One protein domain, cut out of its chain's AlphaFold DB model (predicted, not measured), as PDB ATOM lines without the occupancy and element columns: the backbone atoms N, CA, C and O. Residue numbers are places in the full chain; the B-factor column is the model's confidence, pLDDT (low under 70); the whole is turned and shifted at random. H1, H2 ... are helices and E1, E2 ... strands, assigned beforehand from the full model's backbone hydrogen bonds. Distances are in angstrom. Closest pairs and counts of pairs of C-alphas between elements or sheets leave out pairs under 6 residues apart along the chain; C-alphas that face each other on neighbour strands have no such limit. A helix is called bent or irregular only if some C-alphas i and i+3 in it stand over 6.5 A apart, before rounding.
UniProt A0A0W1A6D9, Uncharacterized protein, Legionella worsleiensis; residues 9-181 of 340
ATOM      1  N   ASP A   9      -8.156   2.453  70.065       94.81
ATOM      2  CA  ASP A   9      -9.251   1.818  69.335       94.81
ATOM      3  C   ASP A   9     -10.252   1.080  70.252       94.81
ATOM      4  O   ASP A   9     -11.427   0.950  69.899       94.81
ATOM      5  N   LEU A  10      -9.818   0.564  71.409       95.56
ATOM      6  CA  LEU A  10     -10.699  -0.042  72.421       95.56
ATOM      7  C   LEU A  10     -11.332   1.028  73.312       95.56
ATOM      8  O   LEU A  10     -12.545   0.990  73.523       95.56
ATOM      9  N   LEU A  11     -10.544   2.013  73.752       97.00
ATOM     10  CA  LEU A  11     -11.024   3.172  74.505       97.00
ATOM     11  C   LEU A  11     -12.153   3.910  73.765       97.00
ATOM     12  O   LEU A  11     -13.156   4.273  74.374       97.00
ATOM     13  N   ASP A  12     -12.039   4.073  72.445       96.88
ATOM     14  CA  ASP A  12     -13.067   4.730  71.631       96.88
ATOM     15  C   ASP A  12     -14.353   3.913  71.519       96.88
ATOM     16  O   ASP A  12     -15.450   4.475  71.554       96.88
ATOM     17  N   LYS A  13     -14.239   2.586  71.397       95.69
ATOM     18  CA  LYS A  13     -15.398   1.685  71.384       95.69
ATOM     19  C   LYS A  13     -16.100   1.694  72.741       95.69
ATOM     20  O   LYS A  13     -17.328   1.720  72.777       95.69
ATOM     21  N   GLU A  14     -15.341   1.737  73.834       96.94
ATOM     22  CA  GLU A  14     -15.884   1.784  75.191       96.94
ATOM     23  C   GLU A  14     -16.516   3.144  75.522       96.94
ATOM     24  O   GLU A  14     -17.633   3.176  76.031       96.94
ATOM     25  N   TYR A  15     -15.898   4.265  75.132       98.12
ATOM     26  CA  TYR A  15     -16.509   5.598  75.234       98.12
ATOM     27  C   TYR A  15     -17.853   5.637  74.494       98.12
ATOM     28  O   TYR A  15     -18.868   6.032  75.065       98.12
ATOM     29  N   LYS A  16     -17.896   5.175  73.235       97.81
ATOM     30  CA  LYS A  16     -19.126   5.142  72.421       97.81
ATOM     31  C   LYS A  16     -20.181   4.210  73.036       97.81
ATOM     32  O   LYS A  16     -21.365   4.550  73.049       97.81
ATOM     33  N   ARG A  17     -19.769   3.072  73.615       97.50
ATOM     34  CA  ARG A  17     -20.650   2.151  74.357       97.50
ATOM     35  C   ARG A  17     -21.247   2.812  75.601       97.50
ATOM     36  O   ARG A  17     -22.451   2.695  75.813       97.50
ATOM     37  N   LEU A  18     -20.431   3.493  76.404       98.06
ATOM     38  CA  LEU A  18     -20.874   4.223  77.593       98.06
ATOM     39  C   LEU A  18     -21.807   5.383  77.216       98.06
ATOM     40  O   LEU A  18     -22.840   5.557  77.854       98.06
ATOM     41  N   PHE A  19     -21.526   6.110  76.132       98.31
ATOM     42  CA  PHE A  19     -22.375   7.209  75.664       98.31
ATOM     43  C   PHE A  19     -23.781   6.722  75.301       98.31
ATOM     44  O   PHE A  19     -24.776   7.247  75.801       98.31
ATOM     45  N   LEU A  20     -23.876   5.655  74.501       97.88
ATOM     46  CA  LEU A  20     -25.159   5.030  74.172       97.88
ATOM     47  C   LEU A  20     -25.833   4.383  75.400       97.88
ATOM     48  O   LEU A  20     -27.061   4.331  75.458       97.88
ATOM     49  N   ASP A  21     -25.066   3.936  76.404       98.12
ATOM     50  CA  ASP A  21     -25.605   3.463  77.684       98.12
ATOM     51  C   ASP A  21     -26.259   4.592  78.496       98.12
ATOM     52  O   ASP A  21     -27.344   4.378  79.037       98.12
ATOM     53  N   ARG A  22     -25.668   5.795  78.555       98.12
ATOM     54  CA  ARG A  22     -26.241   6.941  79.292       98.12
ATOM     55  C   ARG A  22     -27.484   7.525  78.633       98.12
ATOM     56  O   ARG A  22     -28.404   7.929  79.339       98.12
ATOM     57  N   LEU A  23     -27.560   7.482  77.304       97.75
ATOM     58  CA  LEU A  23     -28.782   7.805  76.557       97.75
ATOM     59  C   LEU A  23     -29.901   6.761  76.760       97.75
ATOM     60  O   LEU A  23     -31.073   7.071  76.541       97.75
ATOM     61  N   SER A  24     -29.566   5.528  77.179       96.75
ATOM     62  CA  SER A  24     -30.483   4.377  77.147       96.75
ATOM     63  C   SER A  24     -31.689   4.481  78.085       96.75
ATOM     64  O   SER A  24     -32.603   3.667  77.965       96.75
ATOM     65  N   SER A  25     -31.683   5.410  79.044       97.38
ATOM     66  CA  SER A  25     -32.878   5.806  79.790       97.38
ATOM     67  C   SER A  25     -32.756   7.226  80.339       97.38
ATOM     68  O   SER A  25     -31.672   7.695  80.689       97.38
ATOM     69  N   VAL A  26     -33.902   7.893  80.473       96.62
ATOM     70  CA  VAL A  26     -34.035   9.238  81.049       96.62
ATOM     71  C   VAL A  26     -33.446   9.320  82.462       96.62
ATOM     72  O   VAL A  26     -32.861  10.343  82.807       96.62
ATOM     73  N   THR A  27     -33.515   8.256  83.272       97.00
ATOM     74  CA  THR A  27     -32.871   8.225  84.599       97.00
ATOM     75  C   THR A  27     -31.359   8.410  84.500       97.00
ATOM     76  O   THR A  27     -30.843   9.364  85.070       97.00
ATOM     77  N   LYS A  28     -30.662   7.588  83.700       97.69
ATOM     78  CA  LYS A  28     -29.199   7.677  83.551       97.69
ATOM     79  C   LYS A  28     -28.755   9.035  83.012       97.69
ATOM     80  O   LYS A  28     -27.739   9.572  83.448       97.69
ATOM     81  N   PHE A  29     -29.511   9.600  82.071       98.00
ATOM     82  CA  PHE A  29     -29.201  10.925  81.545       98.00
ATOM     83  C   PHE A  29     -29.394  12.028  82.600       98.00
ATOM     84  O   PHE A  29     -28.551  12.918  82.716       98.00
ATOM     85  N   LYS A  30     -30.444  11.941  83.429       97.56
ATOM     86  CA  LYS A  30     -30.630  12.843  84.578       97.56
ATOM     87  C   LYS A  30     -29.528  12.685  85.624       97.56
ATOM     88  O   LYS A  30     -29.108  13.698  86.170       97.56
ATOM     89  N   ASP A  31     -29.007  11.479  85.851       96.75
ATOM     90  CA  ASP A  31     -27.856  11.264  86.738       96.75
ATOM     91  C   ASP A  31     -26.599  11.983  86.199       96.75
ATOM     92  O   ASP A  31     -25.915  12.683  86.949       96.75
ATOM     93  N   CYS A  32     -26.344  11.909  84.883       97.38
ATOM     94  CA  CYS A  32     -25.249  12.640  84.226       97.38
ATOM     95  C   CYS A  32     -25.420  14.166  84.344       97.38
ATOM     96  O   CYS A  32     -24.479  14.873  84.703       97.38
ATOM     97  N   LEU A  33     -26.626  14.684  84.078       96.06
ATOM     98  CA  LEU A  33     -26.961  16.106  84.226       96.06
ATOM     99  C   LEU A  33     -26.807  16.598  85.673       96.06
ATOM    100  O   LEU A  33     -26.300  17.697  85.908       96.06
ATOM    101  N   ALA A  34     -27.254  15.796  86.639       95.06
ATOM    102  CA  ALA A  34     -27.207  16.128  88.056       95.06
ATOM    103  C   ALA A  34     -25.763  16.203  88.561       95.06
ATOM    104  O   ALA A  34     -25.386  17.197  89.182       95.06
ATOM    105  N   ALA A  35     -24.939  15.214  88.197       93.25
ATOM    106  CA  ALA A  35     -23.506  15.210  88.472       93.25
ATOM    107  C   ALA A  35     -22.750  16.340  87.746       93.25
ATOM    108  O   ALA A  35     -21.750  16.829  88.266       93.25
ATOM    109  N   ARG A  36     -23.208  16.773  86.560       94.00
ATOM    110  CA  ARG A  36     -22.554  17.838  85.783       94.00
ATOM    111  C   ARG A  36     -22.798  19.247  86.331       94.00
ATOM    112  O   ARG A  36     -21.885  20.072  86.283       94.00
ATOM    113  N   TYR A  37     -24.011  19.538  86.803       92.19
ATOM    114  CA  TYR A  37     -24.433  20.892  87.197       92.19
ATOM    115  C   TYR A  37     -24.831  21.002  88.681       92.19
ATOM    116  O   TYR A  37     -25.690  21.818  89.030       92.19
ATOM    117  N   ASP A  38     -24.219  20.176  89.537       89.25
ATOM    118  CA  ASP A  38     -24.379  20.151  91.001       89.25
ATOM    119  C   ASP A  38     -25.850  20.118  91.475       89.25
ATOM    120  O   ASP A  38     -26.234  20.780  92.445       89.25
ATOM    121  N   LYS A  39     -26.712  19.360  90.779       90.50
ATOM    122  CA  LYS A  39     -28.130  19.192  91.153       90.50
ATOM    123  C   LYS A  39     -28.302  17.967  92.048       90.50
ATOM    124  O   LYS A  39     -27.714  16.921  91.801       90.50
ATOM    125  N   THR A  40     -29.174  18.060  93.050       90.62
ATOM    126  CA  THR A  40     -29.534  16.915  93.909       90.62
ATOM    127  C   THR A  40     -30.477  15.926  93.224       90.62
ATOM    128  O   THR A  40     -30.474  14.742  93.550       90.62
ATOM    129  N   SER A  41     -31.312  16.413  92.309       91.75
ATOM    130  CA  SER A  41     -32.236  15.635  91.483       91.75
ATOM    131  C   SER A  41     -32.729  16.494  90.316       91.75
ATOM    132  O   SER A  41     -32.557  17.714  90.323       91.75
ATOM    133  N   ILE A  42     -33.333  15.854  89.313       95.00
ATOM    134  CA  ILE A  42     -33.984  16.508  88.170       95.00
ATOM    135  C   ILE A  42     -35.333  15.821  87.951       95.00
ATOM    136  O   ILE A  42     -35.416  14.586  87.922       95.00
ATOM    137  N   THR A  43     -36.400  16.603  87.819       94.38
ATOM    138  CA  THR A  43     -37.744  16.097  87.519       94.38
ATOM    139  C   THR A  43     -37.940  15.862  86.021       94.38
ATOM    140  O   THR A  43     -37.269  16.458  85.180       94.38
ATOM    141  N   ASP A  44     -38.900  15.009  85.663       93.69
ATOM    142  CA  ASP A  44     -39.242  14.771  84.254       93.69
ATOM    143  C   ASP A  44     -39.816  16.029  83.579       93.69
ATOM    144  O   ASP A  44     -39.630  16.223  82.382       93.69
ATOM    145  N   PHE A  45     -40.442  16.923  84.357       92.88
ATOM    146  CA  PHE A  45     -40.910  18.224  83.879       92.88
ATOM    147  C   PHE A  45     -39.750  19.169  83.533       92.88
ATOM    148  O   PHE A  45     -39.746  19.742  82.449       92.88
ATOM    149  N   GLU A  46     -38.745  19.304  84.408       93.75
ATOM    150  CA  GLU A  46     -37.542  20.103  84.110       93.75
ATOM    151  C   GLU A  46     -36.801  19.558  82.884       93.75
ATOM    152  O   GLU A  46     -36.368  20.330  82.032       93.75
ATOM    153  N   LEU A  47     -36.702  18.230  82.753       95.19
ATOM    154  CA  LEU A  47     -36.095  17.613  81.577       95.19
ATOM    155  C   LEU A  47     -36.889  17.917  80.295       95.19
ATOM    156  O   LEU A  47     -36.290  18.251  79.276       95.19
ATOM    157  N   GLN A  48     -38.220  17.838  80.333       92.94
ATOM    158  CA  GLN A  48     -39.066  18.184  79.185       92.94
ATOM    159  C   GLN A  48     -38.948  19.670  78.809       92.94
ATOM    160  O   GLN A  48     -38.820  19.975  77.628       92.94
ATOM    161  N   ASP A  49     -38.913  20.579  79.787       92.81
ATOM    162  CA  ASP A  49     -38.750  22.030  79.585       92.81
ATOM    163  C   ASP A  49     -37.375  22.384  78.973       92.81
ATOM    164  O   ASP A  49     -37.276  23.285  78.139       92.81
ATOM    165  N   LEU A  50     -36.320  21.617  79.290       94.81
ATOM    166  CA  LEU A  50     -35.016  21.701  78.613       94.81
ATOM    167  C   LEU A  50     -35.078  21.242  77.143       94.81
ATOM    168  O   LEU A  50     -34.464  21.871  76.282       94.81
ATOM    169  N   PHE A  51     -35.844  20.190  76.829       94.81
ATOM    170  CA  PHE A  51     -36.032  19.701  75.452       94.81
ATOM    171  C   PHE A  51     -36.934  20.586  74.572       94.81
ATOM    172  O   PHE A  51     -37.023  20.353  73.368       94.81
ATOM    173  N   LEU A  52     -37.525  21.653  75.125       92.50
ATOM    174  CA  LEU A  52     -38.133  22.742  74.345       92.50
ATOM    175  C   LEU A  52     -37.094  23.749  73.797       92.50
ATOM    176  O   LEU A  52     -37.470  24.697  73.111       92.50
ATOM    177  N   ASP A  53     -35.800  23.560  74.101       89.81
ATOM    178  CA  ASP A  53     -34.642  24.371  73.671       89.81
ATOM    179  C   ASP A  53     -34.751  25.883  73.972       89.81
ATOM    180  O   ASP A  53     -34.085  26.729  73.369       89.81
ATOM    181  N   TYR A  54     -35.573  26.264  74.954       90.25
ATOM    182  CA  TYR A  54     -35.675  27.657  75.378       90.25
ATOM    183  C   TYR A  54     -34.356  28.120  76.012       90.25
ATOM    184  O   TYR A  54     -34.015  27.747  77.136       90.25
ATOM    185  N   HIS A  55     -33.633  29.004  75.314       87.88
ATOM    186  CA  HIS A  55     -32.341  29.557  75.750       87.88
ATOM    187  C   HIS A  55     -32.343  30.083  77.196       87.88
ATOM    188  O   HIS A  55     -31.342  29.941  77.896       87.88
ATOM    189  N   SER A  56     -33.450  30.687  77.644       89.25
ATOM    190  CA  SER A  56     -33.624  31.166  79.020       89.25
ATOM    191  C   SER A  56     -33.660  30.025  80.036       89.25
ATOM    192  O   SER A  56     -32.975  30.116  81.049       89.25
ATOM    193  N   LYS A  57     -34.395  28.945  79.748       90.50
ATOM    194  CA  LYS A  57     -34.520  27.759  80.609       90.50
ATOM    195  C   LYS A  57     -33.209  26.999  80.735       90.50
ATOM    196  O   LYS A  57     -32.807  26.648  81.838       90.50
ATOM    197  N   ILE A  58     -32.499  26.825  79.621       92.19
ATOM    198  CA  ILE A  58     -31.172  26.204  79.626       92.19
ATOM    199  C   ILE A  58     -30.186  27.051  80.450       92.19
ATOM    200  O   ILE A  58     -29.484  26.502  81.296       92.19
ATOM    201  N   ASN A  59     -30.182  28.381  80.295       89.75
ATOM    202  CA  ASN A  59     -29.320  29.268  81.090       89.75
ATOM    203  C   ASN A  59     -29.684  29.311  82.584       89.75
ATOM    204  O   ASN A  59     -28.788  29.346  83.429       89.75
ATOM    205  N   GLU A  60     -30.976  29.297  82.918       91.12
ATOM    206  CA  GLU A  60     -31.482  29.198  84.293       91.12
ATOM    207  C   GLU A  60     -31.044  27.879  84.948       91.12
ATOM    208  O   GLU A  60     -30.563  27.872  86.082       91.12
ATOM    209  N   PHE A  61     -31.125  26.771  84.208       92.38
ATOM    210  CA  PHE A  61     -30.735  25.448  84.681       92.38
ATOM    211  C   PHE A  61     -29.223  25.326  84.937       92.38
ATOM    212  O   PHE A  61     -28.830  24.895  86.021       92.38
ATOM    213  N   ILE A  62     -28.363  25.724  83.992       90.94
ATOM    214  CA  ILE A  62     -26.897  25.546  84.113       90.94
ATOM    215  C   ILE A  62     -26.218  26.595  85.003       90.94
ATOM    216  O   ILE A  62     -25.143  26.341  85.557       90.94
ATOM    217  N   GLY A  63     -26.834  27.775  85.131       88.44
ATOM    218  CA  GLY A  63     -26.273  28.944  85.797       88.44
ATOM    219  C   GLY A  63     -25.165  29.640  84.993       88.44
ATOM    220  O   GLY A  63     -24.382  29.022  84.273       88.44
ATOM    221  N   THR A  64     -25.042  30.958  85.170       84.19
ATOM    222  CA  THR A  64     -24.116  31.823  84.406       84.19
ATOM    223  C   THR A  64     -22.650  31.375  84.438       84.19
ATOM    224  O   THR A  64     -21.925  31.588  83.472       84.19
ATOM    225  N   LYS A  65     -22.206  30.702  85.511       84.19
ATOM    226  CA  LYS A  65     -20.839  30.160  85.644       84.19
ATOM    227  C   LYS A  65     -20.501  29.051  84.639       84.19
ATOM    228  O   LYS A  65     -19.322  28.794  84.415       84.19
ATOM    229  N   ASN A  66     -21.505  28.385  84.067       83.00
ATOM    230  CA  ASN A  66     -21.329  27.263  83.141       83.00
ATOM    231  C   ASN A  66     -21.699  27.605  81.692       83.00
ATOM    232  O   ASN A  66     -21.463  26.785  80.809       83.00
ATOM    233  N   GLU A  67     -22.234  28.802  81.425       80.62
ATOM    234  CA  GLU A  67     -22.745  29.190  80.102       80.62
ATOM    235  C   GLU A  67     -21.716  28.983  78.978       80.62
ATOM    236  O   GLU A  67     -22.043  28.381  77.955       80.62
ATOM    237  N   SER A  68     -20.462  29.394  79.188       77.94
ATOM    238  CA  SER A  68     -19.382  29.261  78.200       77.94
ATOM    239  C   SER A  68     -19.057  27.814  77.814       77.94
ATOM    240  O   SER A  68     -18.719  27.565  76.657       77.94
ATOM    241  N   ARG A  69     -19.218  26.851  78.737       77.50
ATOM    242  CA  ARG A  69     -18.953  25.417  78.500       77.50
ATOM    243  C   ARG A  69     -19.840  24.838  77.399       77.50
ATOM    244  O   ARG A  69     -19.428  23.935  76.687       77.50
ATOM    245  N   ILE A  70     -21.050  25.382  77.266       83.44
ATOM    246  CA  ILE A  70     -22.079  24.926  76.323       83.44
ATOM    247  C   ILE A  70     -22.085  25.797  75.055       83.44
ATOM    248  O   ILE A  70     -22.795  25.500  74.102       83.44
ATOM    249  N   VAL A  71     -21.291  26.872  74.977       82.44
ATOM    250  CA  VAL A  71     -21.133  27.619  73.714       82.44
ATOM    251  C   VAL A  71     -20.142  26.913  72.782       82.44
ATOM    252  O   VAL A  71     -20.430  26.808  71.590       82.44
ATOM    253  N   HIS A  72     -19.037  26.387  73.323       85.12
ATOM    254  CA  HIS A  72     -17.930  25.785  72.568       85.12
ATOM    255  C   HIS A  72     -17.692  24.332  73.033       85.12
ATOM    256  O   HIS A  72     -16.839  24.091  73.885       85.12
ATOM    257  N   PHE A  73     -18.471  23.366  72.531       89.81
ATOM    258  CA  PHE A  73     -18.289  21.949  72.885       89.81
ATOM    259  C   PHE A  73     -17.294  21.237  71.951       89.81
ATOM    260  O   PHE A  73     -16.447  20.452  72.396       89.81
ATOM    261  N   PHE A  74     -17.389  21.505  70.647       89.88
ATOM    262  CA  PHE A  74     -16.468  20.963  69.649       89.88
ATOM    263  C   PHE A  74     -15.236  21.858  69.491       89.88
ATOM    264  O   PHE A  74     -14.127  21.343  69.386       89.88
ATOM    265  N   GLY A  75     -15.433  23.179  69.514       84.44
ATOM    266  CA  GLY A  75     -14.361  24.172  69.454       84.44
ATOM    267  C   GLY A  75     -13.709  24.491  70.805       84.44
ATOM    268  O   GLY A  75     -13.881  23.790  71.799       84.44
ATOM    269  N   ASP A  76     -12.985  25.611  70.833       80.62
ATOM    270  CA  ASP A  76     -12.431  26.234  72.037       80.62
ATOM    271  C   ASP A  76     -12.715  27.753  72.060       80.62
ATOM    272  O   ASP A  76     -13.207  28.324  71.085       80.62
ATOM    273  N   PHE A  77     -12.393  28.427  73.172       72.06
ATOM    274  CA  PHE A  77     -12.609  29.874  73.375       72.06
ATOM    275  C   PHE A  77     -11.962  30.787  72.311       72.06
ATOM    276  O   PHE A  77     -12.332  31.954  72.186       72.06
ATOM    277  N   THR A  78     -10.970  30.285  71.574       77.19
ATOM    278  CA  THR A  78     -10.232  30.979  70.509       77.19
ATOM    279  C   THR A  78     -10.543  30.438  69.109       77.19
ATOM    280  O   THR A  78     -10.245  31.106  68.117       77.19
ATOM    281  N   ARG A  79     -11.151  29.247  69.010       77.62
ATOM    282  CA  ARG A  79     -11.454  28.535  67.760       77.62
ATOM    283  C   ARG A  79     -12.886  28.007  67.774       77.62
ATOM    284  O   ARG A  79     -13.157  26.917  68.267       77.62
ATOM    285  N   ASN A  80     -13.801  28.760  67.173       80.06
ATOM    286  CA  ASN A  80     -15.160  28.279  66.932       80.06
ATOM    287  C   ASN A  80     -15.144  27.127  65.916       80.06
ATOM    288  O   ASN A  80     -14.630  27.288  64.809       80.06
ATOM    289  N   ASP A  81     -15.753  25.999  66.273       89.44
ATOM    290  CA  ASP A  81     -16.058  24.907  65.350       89.44
ATOM    291  C   ASP A  81     -17.421  25.167  64.682       89.44
ATOM    292  O   ASP A  81     -18.346  25.683  65.315       89.44
ATOM    293  N   THR A  82     -17.583  24.830  63.402       88.94
ATOM    294  CA  THR A  82     -18.863  25.026  62.700       88.94
ATOM    295  C   THR A  82     -19.968  24.127  63.251       88.94
ATOM    296  O   THR A  82     -21.123  24.556  63.292       88.94
ATOM    297  N   ARG A  83     -19.628  22.936  63.767       91.94
ATOM    298  CA  ARG A  83     -20.565  22.004  64.417       91.94
ATOM    299  C   ARG A  83     -21.272  22.659  65.600       91.94
ATOM    300  O   ARG A  83     -22.474  22.478  65.768       91.94
ATOM    301  N   ASP A  84     -20.568  23.504  66.361       91.06
ATOM    302  CA  ASP A  84     -21.150  24.289  67.457       91.06
ATOM    303  C   ASP A  84     -22.208  25.304  66.979       91.06
ATOM    304  O   ASP A  84     -23.057  25.711  67.769       91.06
ATOM    305  N   THR A  85     -22.202  25.720  65.712       89.50
ATOM    306  CA  THR A  85     -23.258  26.588  65.149       89.50
ATOM    307  C   THR A  85     -24.397  25.812  64.482       89.50
ATOM    308  O   THR A  85     -25.474  26.368  64.282       89.50
ATOM    309  N   GLN A  86     -24.186  24.528  64.175       93.06
ATOM    310  CA  GLN A  86     -25.172  23.661  63.523       93.06
ATOM    311  C   GLN A  86     -26.122  22.954  64.502       93.06
ATOM    312  O   GLN A  86     -27.104  22.382  64.044       93.06
ATOM    313  N   ILE A  87     -25.881  22.960  65.818       94.31
ATOM    314  CA  ILE A  87     -26.698  22.192  66.782       94.31
ATOM    315  C   ILE A  87     -27.381  23.066  67.827       94.31
ATOM    316  O   ILE A  87     -26.878  24.129  68.202       94.31
ATOM    317  N   ARG A  88     -28.532  22.587  68.307       94.31
ATOM    318  CA  ARG A  88     -29.335  23.245  69.345       94.31
ATOM    319  C   ARG A  88     -28.587  23.329  70.673       94.31
ATOM    320  O   ARG A  88     -27.617  22.605  70.920       94.31
ATOM    321  N   ARG A  89     -29.069  24.177  71.580       92.25
ATOM    322  CA  ARG A  89     -28.408  24.374  72.874       92.25
ATOM    323  C   ARG A  89     -28.628  23.189  73.818       92.25
ATOM    324  O   ARG A  89     -27.703  22.819  74.540       92.25
ATOM    325  N   ILE A  90     -29.798  22.548  73.749       95.31
ATOM    326  CA  ILE A  90     -30.080  21.273  74.422       95.31
ATOM    327  C   ILE A  90     -29.106  20.170  73.987       95.31
ATOM    328  O   ILE A  90     -28.579  19.457  74.836       95.31
ATOM    329  N   ASP A  91     -28.781  20.070  72.696       96.56
ATOM    330  CA  ASP A  91     -27.902  19.011  72.185       96.56
ATOM    331  C   ASP A  91     -26.492  19.105  72.783       96.56
ATOM    332  O   ASP A  91     -25.906  18.102  73.186       96.56
ATOM    333  N   LYS A  92     -25.969  20.326  72.931       94.69
ATOM    334  CA  LYS A  92     -24.682  20.580  73.594       94.69
ATOM    335  C   LYS A  92     -24.703  20.268  75.087       94.69
ATOM    336  O   LYS A  92     -23.713  19.774  75.616       94.69
ATOM    337  N   LEU A  93     -25.821  20.534  75.760       95.50
ATOM    338  CA  LEU A  93     -26.028  20.190  77.168       95.50
ATOM    339  C   LEU A  93     -26.085  18.664  77.375       95.50
ATOM    340  O   LEU A  93     -25.530  18.163  78.356       95.50
ATOM    341  N   VAL A  94     -26.664  17.912  76.429       96.88
ATOM    342  CA  VAL A  94     -26.586  16.438  76.398       96.88
ATOM    343  C   VAL A  94     -25.130  15.975  76.238       96.88
ATOM    344  O   VAL A  94     -24.658  15.162  77.035       96.88
ATOM    345  N   LEU A  95     -24.406  16.524  75.252       96.38
ATOM    346  CA  LEU A  95     -23.002  16.188  74.973       96.38
ATOM    347  C   LEU A  95     -22.075  16.460  76.174       96.38
ATOM    348  O   LEU A  95     -21.342  15.561  76.585       96.38
ATOM    349  N   ASP A  96     -22.130  17.662  76.758       95.12
ATOM    350  CA  ASP A  96     -21.304  18.092  77.899       95.12
ATOM    351  C   ASP A  96     -21.526  17.217  79.143       95.12
ATOM    352  O   ASP A  96     -20.568  16.776  79.784       95.12
ATOM    353  N   SER A  97     -22.788  16.911  79.455       96.38
ATOM    354  CA  SER A  97     -23.154  16.146  80.654       96.38
ATOM    355  C   SER A  97     -22.719  14.686  80.578       96.38
ATOM    356  O   SER A  97     -22.166  14.156  81.540       96.38
ATOM    357  N   ILE A  98     -22.939  14.036  79.430       97.69
ATOM    358  CA  ILE A  98     -22.560  12.632  79.238       97.69
ATOM    359  C   ILE A  98     -21.037  12.505  79.086       97.69
ATOM    360  O   ILE A  98     -20.440  11.610  79.679       97.69
ATOM    361  N   HIS A  99     -20.376  13.420  78.365       96.19
ATOM    362  CA  HIS A  99     -18.916  13.414  78.260       96.19
ATOM    363  C   HIS A  99     -18.240  13.540  79.632       96.19
ATOM    364  O   HIS A  99     -17.295  12.798  79.904       96.19
ATOM    365  N   PHE A 100     -18.715  14.447  80.489       94.94
ATOM    366  CA  PHE A 100     -18.154  14.656  81.824       94.94
ATOM    367  C   PHE A 100     -18.216  13.393  82.693       94.94
ATOM    368  O   PHE A 100     -17.203  13.008  83.281       94.94
ATOM    369  N   GLU A 101     -19.368  12.718  82.731       96.88
ATOM    370  CA  GLU A 101     -19.528  11.465  83.476       96.88
ATOM    371  C   GLU A 101     -18.619  10.359  82.920       96.88
ATOM    372  O   GLU A 101     -17.894   9.722  83.685       96.88
ATOM    373  N   ILE A 102     -18.586  10.178  81.596       97.81
ATOM    374  CA  ILE A 102     -17.761   9.146  80.954       97.81
ATOM    375  C   ILE A 102     -16.276   9.382  81.215       97.81
ATOM    376  O   ILE A 102     -15.558   8.432  81.517       97.81
ATOM    377  N   THR A 103     -15.805  10.630  81.157       96.94
ATOM    378  CA  THR A 103     -14.418  10.962  81.504       96.94
ATOM    379  C   THR A 103     -14.120  10.625  82.965       96.94
ATOM    380  O   THR A 103     -13.093  10.009  83.239       96.94
ATOM    381  N   GLY A 104     -15.019  10.939  83.904       96.88
ATOM    382  CA  GLY A 104     -14.867  10.551  85.313       96.88
ATOM    383  C   GLY A 104     -14.778   9.030  85.509       96.88
ATOM    384  O   GLY A 104     -13.877   8.540  86.195       96.88
ATOM    385  N   THR A 105     -15.657   8.278  84.844       97.12
ATOM    386  CA  THR A 105     -15.665   6.807  84.842       97.12
ATOM    387  C   THR A 105     -14.366   6.232  84.251       97.12
ATOM    388  O   THR A 105     -13.710   5.412  84.898       97.12
ATOM    389  N   LEU A 106     -13.931   6.705  83.078       97.75
ATOM    390  CA  LEU A 106     -12.714   6.230  82.407       97.75
ATOM    391  C   LEU A 106     -11.437   6.574  83.187       97.75
ATOM    392  O   LEU A 106     -10.563   5.722  83.318       97.75
ATOM    393  N   LEU A 107     -11.321   7.777  83.759       97.62
ATOM    394  CA  LEU A 107     -10.165   8.148  84.586       97.62
ATOM    395  C   LEU A 107     -10.094   7.319  85.879       97.62
ATOM    396  O   LEU A 107      -9.003   6.935  86.304       97.62
ATOM    397  N   THR A 108     -11.244   6.990  86.475       96.75
ATOM    398  CA  THR A 108     -11.317   6.101  87.646       96.75
ATOM    399  C   THR A 108     -10.855   4.684  87.292       96.75
ATOM    400  O   THR A 108     -10.054   4.092  88.017       96.75
ATOM    401  N   GLN A 109     -11.302   4.155  86.148       96.38
ATOM    402  CA  GLN A 109     -10.884   2.844  85.648       96.38
ATOM    403  C   GLN A 109      -9.386   2.816  85.291       96.38
ATOM    404  O   GLN A 109      -8.696   1.860  85.635       96.38
ATOM    405  N   PHE A 110      -8.856   3.883  84.685       97.12
ATOM    406  CA  PHE A 110      -7.428   4.028  84.376       97.12
ATOM    407  C   PHE A 110      -6.554   3.935  85.632       97.12
ATOM    408  O   PHE A 110      -5.586   3.179  85.655       97.12
ATOM    409  N   ILE A 111      -6.921   4.648  86.705       94.19
ATOM    410  CA  ILE A 111      -6.186   4.620  87.984       94.19
ATOM    411  C   ILE A 111      -6.150   3.202  88.581       94.19
ATOM    412  O   ILE A 111      -5.141   2.819  89.175       94.19
ATOM    413  N   ALA A 112      -7.218   2.415  88.406       93.94
ATOM    414  CA  ALA A 112      -7.282   1.032  88.870       93.94
ATOM    415  C   ALA A 112      -6.477   0.056  87.986       93.94
ATOM    416  O   ALA A 112      -5.789  -0.815  88.513       93.94
ATOM    417  N   GLU A 113      -6.540   0.191  86.657       94.44
ATOM    418  CA  GLU A 113      -5.925  -0.758  85.716       94.44
ATOM    419  C   GLU A 113      -4.435  -0.508  85.439       94.44
ATOM    420  O   GLU A 113      -3.721  -1.455  85.094       94.44
ATOM    421  N   TYR A 114      -3.951   0.735  85.571       94.31
ATOM    422  CA  TYR A 114      -2.633   1.135  85.062       94.31
ATOM    423  C   TYR A 114      -1.482   0.288  85.616       94.31
ATOM    424  O   TYR A 114      -0.683  -0.239  84.849       94.31
ATOM    425  N   ASN A 115      -1.402   0.110  86.940       92.44
ATOM    426  CA  ASN A 115      -0.265  -0.580  87.563       92.44
ATOM    427  C   ASN A 115      -0.189  -2.079  87.179       92.44
ATOM    428  O   ASN A 115       0.882  -2.667  87.276       92.44
ATOM    429  N   GLU A 116      -1.297  -2.700  86.745       94.31
ATOM    430  CA  GLU A 116      -1.315  -4.087  86.238       94.31
ATOM    431  C   GLU A 116      -0.946  -4.196  84.748       94.31
ATOM    432  O   GLU A 116      -0.635  -5.287  84.273       94.31
ATOM    433  N   ASN A 117      -1.018  -3.091  83.996       95.00
ATOM    434  CA  ASN A 117      -0.961  -3.075  82.529       95.00
ATOM    435  C   ASN A 117       0.084  -2.094  81.967       95.00
ATOM    436  O   ASN A 117       0.086  -1.843  80.761       95.00
ATOM    437  N   GLN A 118       0.942  -1.530  82.825       93.12
ATOM    438  CA  GLN A 118       1.747  -0.345  82.520       93.12
ATOM    439  C   GLN A 118       2.498  -0.442  81.187       93.12
ATOM    440  O   GLN A 118       2.374   0.465  80.379       93.12
ATOM    441  N   GLU A 119       3.237  -1.525  80.935       92.69
ATOM    442  CA  GLU A 119       4.063  -1.681  79.724       92.69
ATOM    443  C   GLU A 119       3.253  -1.495  78.427       92.69
ATOM    444  O   GLU A 119       3.659  -0.753  77.536       92.69
ATOM    445  N   ALA A 120       2.067  -2.106  78.349       95.06
ATOM    446  CA  ALA A 120       1.198  -2.023  77.177       95.06
ATOM    447  C   ALA A 120       0.480  -0.666  77.055       95.06
ATOM    448  O   ALA A 120       0.140  -0.241  75.951       95.06
ATOM    449  N   ILE A 121       0.252   0.025  78.177       95.38
ATOM    450  CA  ILE A 121      -0.324   1.375  78.196       95.38
ATOM    451  C   ILE A 121       0.746   2.402  77.792       95.38
ATOM    452  O   ILE A 121       0.535   3.147  76.840       95.38
ATOM    453  N   ASP A 122       1.910   2.411  78.443       93.50
ATOM    454  CA  ASP A 122       3.023   3.319  78.131       93.50
ATOM    455  C   ASP A 122       3.459   3.186  76.659       93.50
ATOM    456  O   ASP A 122       3.792   4.183  76.020       93.50
ATOM    457  N   GLN A 123       3.376   1.980  76.080       93.62
ATOM    458  CA  GLN A 123       3.593   1.755  74.650       93.62
ATOM    459  C   GLN A 123       2.540   2.451  73.762       93.62
ATOM    460  O   GLN A 123       2.910   3.156  72.821       93.62
ATOM    461  N   GLU A 124       1.244   2.282  74.043       95.19
ATOM    462  CA  GLU A 124       0.140   2.864  73.255       95.19
ATOM    463  C   GLU A 124       0.098   4.404  73.331       95.19
ATOM    464  O   GLU A 124      -0.284   5.076  72.368       95.19
ATOM    465  N   TRP A 125       0.522   4.981  74.459       93.44
ATOM    466  CA  TRP A 125       0.572   6.432  74.693       93.44
ATOM    467  C   TRP A 125       1.983   7.035  74.553       93.44
ATOM    468  O   TRP A 125       2.213   8.186  74.923       93.44
ATOM    469  N   SER A 126       2.925   6.300  73.953       91.69
ATOM    470  CA  SER A 126       4.312   6.745  73.709       91.69
ATOM    471  C   SER A 126       4.440   7.969  72.785       91.69
ATOM    472  O   SER A 126       5.500   8.583  72.722       91.69
ATOM    473  N   SER A 127       3.368   8.355  72.085       90.81
ATOM    474  CA  SER A 127       3.275   9.610  71.322       90.81
ATOM    475  C   SER A 127       2.902  10.833  72.172       90.81
ATOM    476  O   SER A 127       3.130  11.965  71.748       90.81
ATOM    477  N   GLU A 128       2.301  10.619  73.342       89.50
ATOM    478  CA  GLU A 128       1.857  11.650  74.283       89.50
ATOM    479  C   GLU A 128       2.818  11.781  75.481       89.50
ATOM    480  O   GLU A 128       2.918  12.849  76.089       89.50
ATOM    481  N   ILE A 129       3.561  10.713  75.790       85.44
ATOM    482  CA  ILE A 129       4.698  10.701  76.717       85.44
ATOM    483  C   ILE A 129       5.919  11.312  76.015       85.44
ATOM    484  O   ILE A 129       6.349  10.840  74.966       85.44
ATOM    485  N   ASN A 130       6.521  12.352  76.600       74.44
ATOM    486  CA  ASN A 130       7.745  12.941  76.049       74.44
ATOM    487  C   ASN A 130       8.971  12.103  76.441       74.44
ATOM    488  O   ASN A 130       9.061  11.626  77.572       74.44
ATOM    489  N   VAL A 131       9.959  11.993  75.545       61.81
ATOM    490  CA  VAL A 131      11.192  11.209  75.783       61.81
ATOM    491  C   VAL A 131      11.956  11.694  77.026       61.81
ATOM    492  O   VAL A 131      12.496  10.886  77.771       61.81
ATOM    493  N   ASP A 132      11.922  12.996  77.324       65.94
ATOM    494  CA  ASP A 132      12.546  13.577  78.524       65.94
ATOM    495  C   ASP A 132      11.776  13.291  79.839       65.94
ATOM    496  O   ASP A 132      12.177  13.761  80.903       65.94
ATOM    497  N   THR A 133      10.661  12.547  79.788       64.88
ATOM    498  CA  THR A 133       9.811  12.198  80.949       64.88
ATOM    499  C   THR A 133       9.784  10.696  81.263       64.88
ATOM    500  O   THR A 133       8.941  10.239  82.031       64.88
ATOM    501  N   ASP A 134      10.698   9.910  80.683       62.88
ATOM    502  CA  ASP A 134      10.603   8.443  80.683       62.88
ATOM    503  C   ASP A 134      10.749   7.790  82.083       62.88
ATOM    504  O   ASP A 134      10.152   6.744  82.347       62.88
ATOM    505  N   ASP A 135      11.453   8.445  83.015       70.19
ATOM    506  CA  ASP A 135      11.650   7.967  84.397       70.19
ATOM    507  C   ASP A 135      10.542   8.397  85.392       70.19
ATOM    508  O   ASP A 135      10.483   7.860  86.503       70.19
ATOM    509  N   ASP A 136       9.660   9.350  85.049       84.94
ATOM    510  CA  ASP A 136       8.651   9.885  85.985       84.94
ATOM    511  C   ASP A 136       7.253   9.287  85.745       84.94
ATOM    512  O   ASP A 136       6.511   9.653  84.827       84.94
ATOM    513  N   LEU A 137       6.889   8.354  86.626       86.31
ATOM    514  CA  LEU A 137       5.633   7.606  86.589       86.31
ATOM    515  C   LEU A 137       4.383   8.485  86.743       86.31
ATOM    516  O   LEU A 137       3.345   8.182  86.152       86.31
ATOM    517  N   ASP A 138       4.456   9.543  87.550       87.69
ATOM    518  CA  ASP A 138       3.296  10.380  87.854       87.69
ATOM    519  C   ASP A 138       3.097  11.446  86.765       87.69
ATOM    520  O   ASP A 138       1.956  11.742  86.401       87.69
ATOM    521  N   ILE A 139       4.182  11.924  86.139       88.44
ATOM    522  CA  ILE A 139       4.111  12.713  84.899       88.44
ATOM    523  C   ILE A 139       3.535  11.870  83.752       88.44
ATOM    524  O   ILE A 139       2.612  12.336  83.080       88.44
ATOM    525  N   LYS A 140       3.994  10.622  83.554       90.50
ATOM    526  CA  LYS A 140       3.412   9.696  82.559       90.50
ATOM    527  C   LYS A 140       1.906   9.527  82.752       90.50
ATOM    528  O   LYS A 140       1.133   9.771  81.824       90.50
ATOM    529  N   LYS A 141       1.473   9.203  83.975       92.44
ATOM    530  CA  LYS A 141       0.050   9.090  84.330       92.44
ATOM    531  C   LYS A 141      -0.723  10.372  84.027       92.44
ATOM    532  O   LYS A 141      -1.774  10.289  83.397       92.44
ATOM    533  N   ALA A 142      -0.204  11.540  84.403       92.19
ATOM    534  CA  ALA A 142      -0.861  12.820  84.143       92.19
ATOM    535  C   ALA A 142      -0.999  13.125  82.637       92.19
ATOM    536  O   ALA A 142      -2.052  13.592  82.199       92.19
ATOM    537  N   LEU A 143       0.024  12.832  81.824       92.62
ATOM    538  CA  LEU A 143      -0.030  12.996  80.365       92.62
ATOM    539  C   LEU A 143      -1.111  12.098  79.740       92.62
ATOM    540  O   LEU A 143      -1.937  12.584  78.964       92.62
ATOM    541  N   ILE A 144      -1.178  10.825  80.144       94.81
ATOM    542  CA  ILE A 144      -2.196   9.884  79.655       94.81
ATOM    543  C   ILE A 144      -3.601  10.290  80.129       94.81
ATOM    544  O   ILE A 144      -4.540  10.285  79.337       94.81
ATOM    545  N   GLN A 145      -3.768  10.715  81.386       95.25
ATOM    546  CA  GLN A 145      -5.052  11.201  81.912       95.25
ATOM    547  C   GLN A 145      -5.560  12.442  81.163       95.25
ATOM    548  O   GLN A 145      -6.754  12.534  80.861       95.25
ATOM    549  N   ASN A 146      -4.670  13.370  80.801       93.31
ATOM    550  CA  ASN A 146      -5.020  14.510  79.953       93.31
ATOM    551  C   ASN A 146      -5.459  14.049  78.550       93.31
ATOM    552  O   ASN A 146      -6.474  14.519  78.040       93.31
ATOM    553  N   ALA A 147      -4.760  13.082  77.951       92.88
ATOM    554  CA  ALA A 147      -5.104  12.548  76.633       92.88
ATOM    555  C   ALA A 147      -6.428  11.746  76.626       92.88
ATOM    556  O   ALA A 147      -7.216  11.869  75.688       92.88
ATOM    557  N   ILE A 148      -6.728  10.997  77.696       94.62
ATOM    558  CA  ILE A 148      -8.034  10.351  77.931       94.62
ATOM    559  C   ILE A 148      -9.136  11.407  78.097       94.62
ATOM    560  O   ILE A 148     -10.220  11.257  77.534       94.62
ATOM    561  N   SER A 149      -8.865  12.498  78.820       92.75
ATOM    562  CA  SER A 149      -9.829  13.592  79.013       92.75
ATOM    563  C   SER A 149     -10.184  14.282  77.693       92.75
ATOM    564  O   SER A 149     -11.359  14.533  77.427       92.75
ATOM    565  N   SER A 150      -9.192  14.505  76.828       90.44
ATOM    566  CA  SER A 150      -9.371  15.055  75.477       90.44
ATOM    567  C   SER A 150      -9.897  14.042  74.449       90.44
ATOM    568  O   SER A 150     -10.061  14.393  73.281       90.44
ATOM    569  N   ASN A 151     -10.212  12.797  74.837       90.31
ATOM    570  CA  ASN A 151     -10.605  11.764  73.872       90.31
ATOM    571  C   ASN A 151     -11.892  12.093  73.090       90.31
ATOM    572  O   ASN A 151     -12.123  11.521  72.021       90.31
ATOM    573  N   LYS A 152     -12.692  13.057  73.582       91.31
ATOM    574  CA  LYS A 152     -13.845  13.644  72.876       91.31
ATOM    575  C   LYS A 152     -13.498  13.966  71.415       91.31
ATOM    576  O   LYS A 152     -14.248  13.612  70.508       91.31
ATOM    577  N   ASP A 153     -12.327  14.557  71.181       89.94
ATOM    578  CA  ASP A 153     -11.947  15.089  69.871       89.94
ATOM    579  C   ASP A 153     -11.641  13.984  68.855       89.94
ATOM    580  O   ASP A 153     -11.737  14.220  67.654       89.94
ATOM    581  N   ARG A 154     -11.329  12.762  69.313       92.06
ATOM    582  CA  ARG A 154     -11.188  11.585  68.445       92.06
ATOM    583  C   ARG A 154     -12.540  10.924  68.193       92.06
ATOM    584  O   ARG A 154     -12.934  10.761  67.039       92.06
ATOM    585  N   VAL A 155     -13.290  10.602  69.250       95.31
ATOM    586  CA  VAL A 155     -14.556   9.851  69.131       95.31
ATOM    587  C   VAL A 155     -15.657  10.615  68.395       95.31
ATOM    588  O   VAL A 155     -16.440   9.985  67.682       95.31
ATOM    589  N   PHE A 156     -15.720  11.944  68.528       95.12
ATOM    590  CA  PHE A 156     -16.746  12.768  67.879       95.12
ATOM    591  C   PHE A 156     -16.458  13.103  66.406       95.12
ATOM    592  O   PHE A 156     -17.348  13.615  65.729       95.12
ATOM    593  N   ASN A 157     -15.281  12.765  65.866       93.31
ATOM    594  CA  ASN A 157     -15.030  12.878  64.420       93.31
ATOM    595  C   ASN A 157     -15.743  11.788  63.601       93.31
ATOM    596  O   ASN A 157     -15.905  11.938  62.393       93.31
ATOM    597  N   ASP A 158     -16.239  10.734  64.256       94.88
ATOM    598  CA  ASP A 158     -17.136   9.748  63.642       94.88
ATOM    599  C   ASP A 158     -18.561  10.294  63.409       94.88
ATOM    600  O   ASP A 158     -19.339   9.640  62.708       94.88
ATOM    601  N   LEU A 159     -18.939  11.439  63.998       95.44
ATOM    602  CA  LEU A 159     -20.261  12.040  63.792       95.44
ATOM    603  C   LEU A 159     -20.343  12.724  62.427       95.44
ATOM    604  O   LEU A 159     -19.519  13.573  62.088       95.44
ATOM    605  N   ILE A 160     -21.376  12.392  61.655       94.44
ATOM    606  CA  ILE A 160     -21.529  12.874  60.279       94.44
ATOM    607  C   ILE A 160     -22.569  13.991  60.218       94.44
ATOM    608  O   ILE A 160     -23.765  13.756  60.059       94.44
ATOM    609  N   PHE A 161     -22.075  15.220  60.315       93.75
ATOM    610  CA  PHE A 161     -22.851  16.441  60.113       93.75
ATOM    611  C   PHE A 161     -23.173  16.651  58.621       93.75
ATOM    612  O   PHE A 161     -22.377  16.255  57.764       93.75
ATOM    613  N   PRO A 162     -24.316  17.271  58.279       90.75
ATOM    614  CA  PRO A 162     -24.596  17.685  56.911       90.75
ATOM    615  C   PRO A 162     -23.749  18.906  56.519       90.75
ATOM    616  O   PRO A 162     -23.351  19.711  57.360       90.75
ATOM    617  N   GLU A 163     -23.537  19.090  55.217       88.69
ATOM    618  CA  GLU A 163     -22.842  20.259  54.643       88.69
ATOM    619  C   GLU A 163     -23.697  21.550  54.676       88.69
ATOM    620  O   GLU A 163     -23.278  22.601  54.194       88.69
ATOM    621  N   THR A 164     -24.917  21.484  55.219       86.50
ATOM    622  CA  THR A 164     -25.847  22.611  55.336       86.50
ATOM    623  C   THR A 164     -25.585  23.431  56.599       86.50
ATOM    624  O   THR A 164     -25.443  22.895  57.694       86.50
ATOM    625  N   ASN A 165     -25.641  24.761  56.481       80.94
ATOM    626  CA  ASN A 165     -25.616  25.685  57.626       80.94
ATOM    627  C   ASN A 165     -26.968  25.750  58.379       80.94
ATOM    628  O   ASN A 165     -27.283  26.763  59.001       80.94
ATOM    629  N   GLU A 166     -27.803  24.716  58.264       89.44
ATOM    630  CA  GLU A 166     -29.097  24.624  58.947       89.44
ATOM    631  C   GLU A 166     -28.918  23.979  60.326       89.44
ATOM    632  O   GLU A 166     -28.049  23.126  60.513       89.44
ATOM    633  N   THR A 167     -29.736  24.381  61.301       92.31
ATOM    634  CA  THR A 167     -29.681  23.814  62.653       92.31
ATOM    635  C   THR A 167     -30.332  22.432  62.686       92.31
ATOM    636  O   THR A 167     -31.497  22.289  62.313       92.31
ATOM    637  N   ILE A 168     -29.604  21.426  63.171       94.25
ATOM    638  CA  ILE A 168     -30.063  20.039  63.314       94.25
ATOM    639  C   ILE A 168     -30.373  19.689  64.776       94.25
ATOM    640  O   ILE A 168     -29.786  20.254  65.700       94.25
ATOM    641  N   SER A 169     -31.277  18.723  64.973       95.25
ATOM    642  CA  SER A 169     -31.395  17.978  66.234       95.25
ATOM    643  C   SER A 169     -30.305  16.906  66.260       95.25
ATOM    644  O   SER A 169     -30.159  16.173  65.281       95.25
ATOM    645  N   LEU A 170     -29.540  16.799  67.350       97.25
ATOM    646  CA  LEU A 170     -28.734  15.597  67.608       97.25
ATOM    647  C   LEU A 170     -29.503  14.560  68.423       97.25
ATOM    648  O   LEU A 170     -29.241  13.367  68.263       97.25
ATOM    649  N   PHE A 171     -30.408  15.006  69.296       97.75
ATOM    650  CA  PHE A 171     -31.111  14.158  70.249       97.75
ATOM    651  C   PHE A 171     -32.589  14.525  70.396       97.75
ATOM    652  O   PHE A 171     -32.926  15.642  70.789       97.75
ATOM    653  N   ASP A 172     -33.476  13.556  70.220       95.81
ATOM    654  CA  ASP A 172     -34.882  13.696  70.603       95.81
ATOM    655  C   ASP A 172     -35.151  12.943  71.918       95.81
ATOM    656  O   ASP A 172     -34.427  12.016  72.280       95.81
ATOM    657  N   CYS A 173     -36.189  13.331  72.661       94.38
ATOM    658  CA  CYS A 173     -36.597  12.664  73.900       94.38
ATOM    659  C   CYS A 173     -37.994  12.061  73.709       94.38
ATOM    660  O   CYS A 173     -38.942  12.795  73.436       94.38
ATOM    661  N   ASP A 174     -38.132  10.738  73.853       92.12
ATOM    662  CA  ASP A 174     -39.435  10.051  73.758       92.12
ATOM    663  C   ASP A 174     -40.163   9.929  75.110       92.12
ATOM    664  O   ASP A 174     -41.273   9.403  75.180       92.12
ATOM    665  N   GLY A 175     -39.548  10.448  76.178       90.06
ATOM    666  CA  GLY A 175     -40.032  10.385  77.557       90.06
ATOM    667  C   GLY A 175     -39.446   9.228  78.371       90.06
ATOM    668  O   GLY A 175     -39.373   9.342  79.593       90.06
ATOM    669  N   GLU A 176     -38.964   8.159  77.729       93.69
ATOM    670  CA  GLU A 176     -38.316   7.023  78.405       93.69
ATOM    671  C   GLU A 176     -36.786   7.058  78.272       93.69
ATOM    672  O   GLU A 176     -36.066   6.630  79.179       93.69
ATOM    673  N   ARG A 177     -36.277   7.583  77.152       96.06
ATOM    674  CA  ARG A 177     -34.853   7.623  76.776       96.06
ATOM    675  C   ARG A 177     -34.545   8.835  75.892       96.06
ATOM    676  O   ARG A 177     -35.442   9.527  75.412       96.06
ATOM    677  N   ILE A 178     -33.256   9.043  75.641       97.56
ATOM    678  CA  ILE A 178     -32.770  10.025  74.673       97.56
ATOM    679  C   ILE A 178     -32.368   9.281  73.390       97.56
ATOM    680  O   ILE A 178     -31.617   8.307  73.438       97.56
ATOM    681  N   ILE A 179     -32.892   9.703  72.240       97.19
ATOM    682  CA  ILE A 179     -32.695   9.059  70.937       97.19
ATOM    683  C   ILE A 179     -31.714   9.899  70.105       97.19
ATOM    684  O   ILE A 179     -32.066  11.018  69.740       97.19
ATOM    685  N   PRO A 180     -30.511   9.393  69.774       97.69
ATOM    686  CA  PRO A 180     -29.582  10.079  68.877       97.69
ATOM    687  C   PRO A 180     -30.043  10.015  67.410       97.69
ATOM    688  O   PRO A 180     -30.554   8.980  66.974       97.69
ATOM    689  N   ASP A 181     -29.805  11.076  66.628       96.94
ATOM    690  CA  ASP A 181     -30.130  11.095  65.193       96.94
ATOM    691  C   ASP A 181     -29.393   9.958  64.442       96.94
ATOM    692  O   ASP A 181     -28.158   9.868  64.484       96.94
TER     693      ASP A 181
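Overview. This is residues 9 to 181 of the 340 residues of an uncharacterized protein of Legionella worsleiensis (UniProt A0A0W1A6D9). One long helix, H7, is the spine of the domain; it kinks sharply near residue 117, and H8 folds back along it as a helical hairpin. The short helices H2 and H5 pack on its first part, residues 89 to 101, with H3 and H4 farther out, while H1 crosses H7, H9 packs on H1, and the small hairpin E1 E2 sits near both H1 and H7. The printed part has 173 residues, with nine named helices in a row along the chain, then two antiparallel strands, and is mostly helix. It is compact, with a radius of gyration of the C-alphas of 17.8 A and spans of 52, 35 and 29 A.

Arrangement. H1, residues 9 to 23, touches residues 98 to 102 of the hub H7, residues 89 to 124, at a tilt of 36 degrees, only just steep, opposite ways; the closest C-alphas are those of Phe 19 and Ile 98, 6.5 A. H2, residues 26 to 36, touches H7 about perpendicular at 77 degrees, closest C-alphas Leu 33 and Ser 97, 5.2 A. H3, residues 44 to 50, and H4, residues 55 to 62, only just touch, only at the corner, closest C-alphas Leu 50 and Ile 58, 6.0 A. H5, residues 64 to 70, touches H7, closest C-alphas Ile 70 and Lys 92, 5.8 A. H6, residues 83 to 86, is close to H7 but not clearly touching, closest C-alphas Asp 84 and Lys 92, 8.0 A. H8, residues 137 to 149, makes a hairpin with H7, a shallow tilt of 31 degrees, opposite ways, closest C-alphas Thr 103 and Ser 149, 5.8 A. H9, residues 152 to 158, touches H1, about perpendicular at 86 degrees, closest C-alphas Asp 12 and Val 155, 5.9 A. E1, residues 171 to 173, and E2, residues 178 to 180, form an antiparallel hairpin with N 172 and O 179 at 2.9 A. In H2, H3, H4 and H8 every O i to N i+4 pair is within hydrogen-bond range, against 10 of 11 in H1, 28 of 32 in H7, 0 of 3 in H5 and 1 of 3 in H9; O i to N i+3 gives 3 of 4 in H5 and 2 of 4 in H9, and H6 is too short for an i+4 pair.

Along the chain. H1 begins at C-alpha 9, (-9.251, 1.818, 69.335), and is 21.7 A long; H2 is 15.1 A and H8 18.2 A. H7 runs 35.7 A from C-alpha 89, (-28.408, 24.374, 72.874). H5 and H7 are irregular: C-alphas 65 and 68 are 7.6 A apart, and C-alphas 116 and 119 are 8.8 A apart. E2 ends at C-alpha 180, (-29.582, 10.079, 68.877).

Size, cuts and confidence. The C-alphas of Phe 45 and Asp 132, the two farthest apart, are 53.9 A apart. The printed part has no cut; the links H5 to H6, H7 to H8 and H9 to E1 are long. Mean pLDDT of the printed part is 91.7, with residues 131 to 134 under 70.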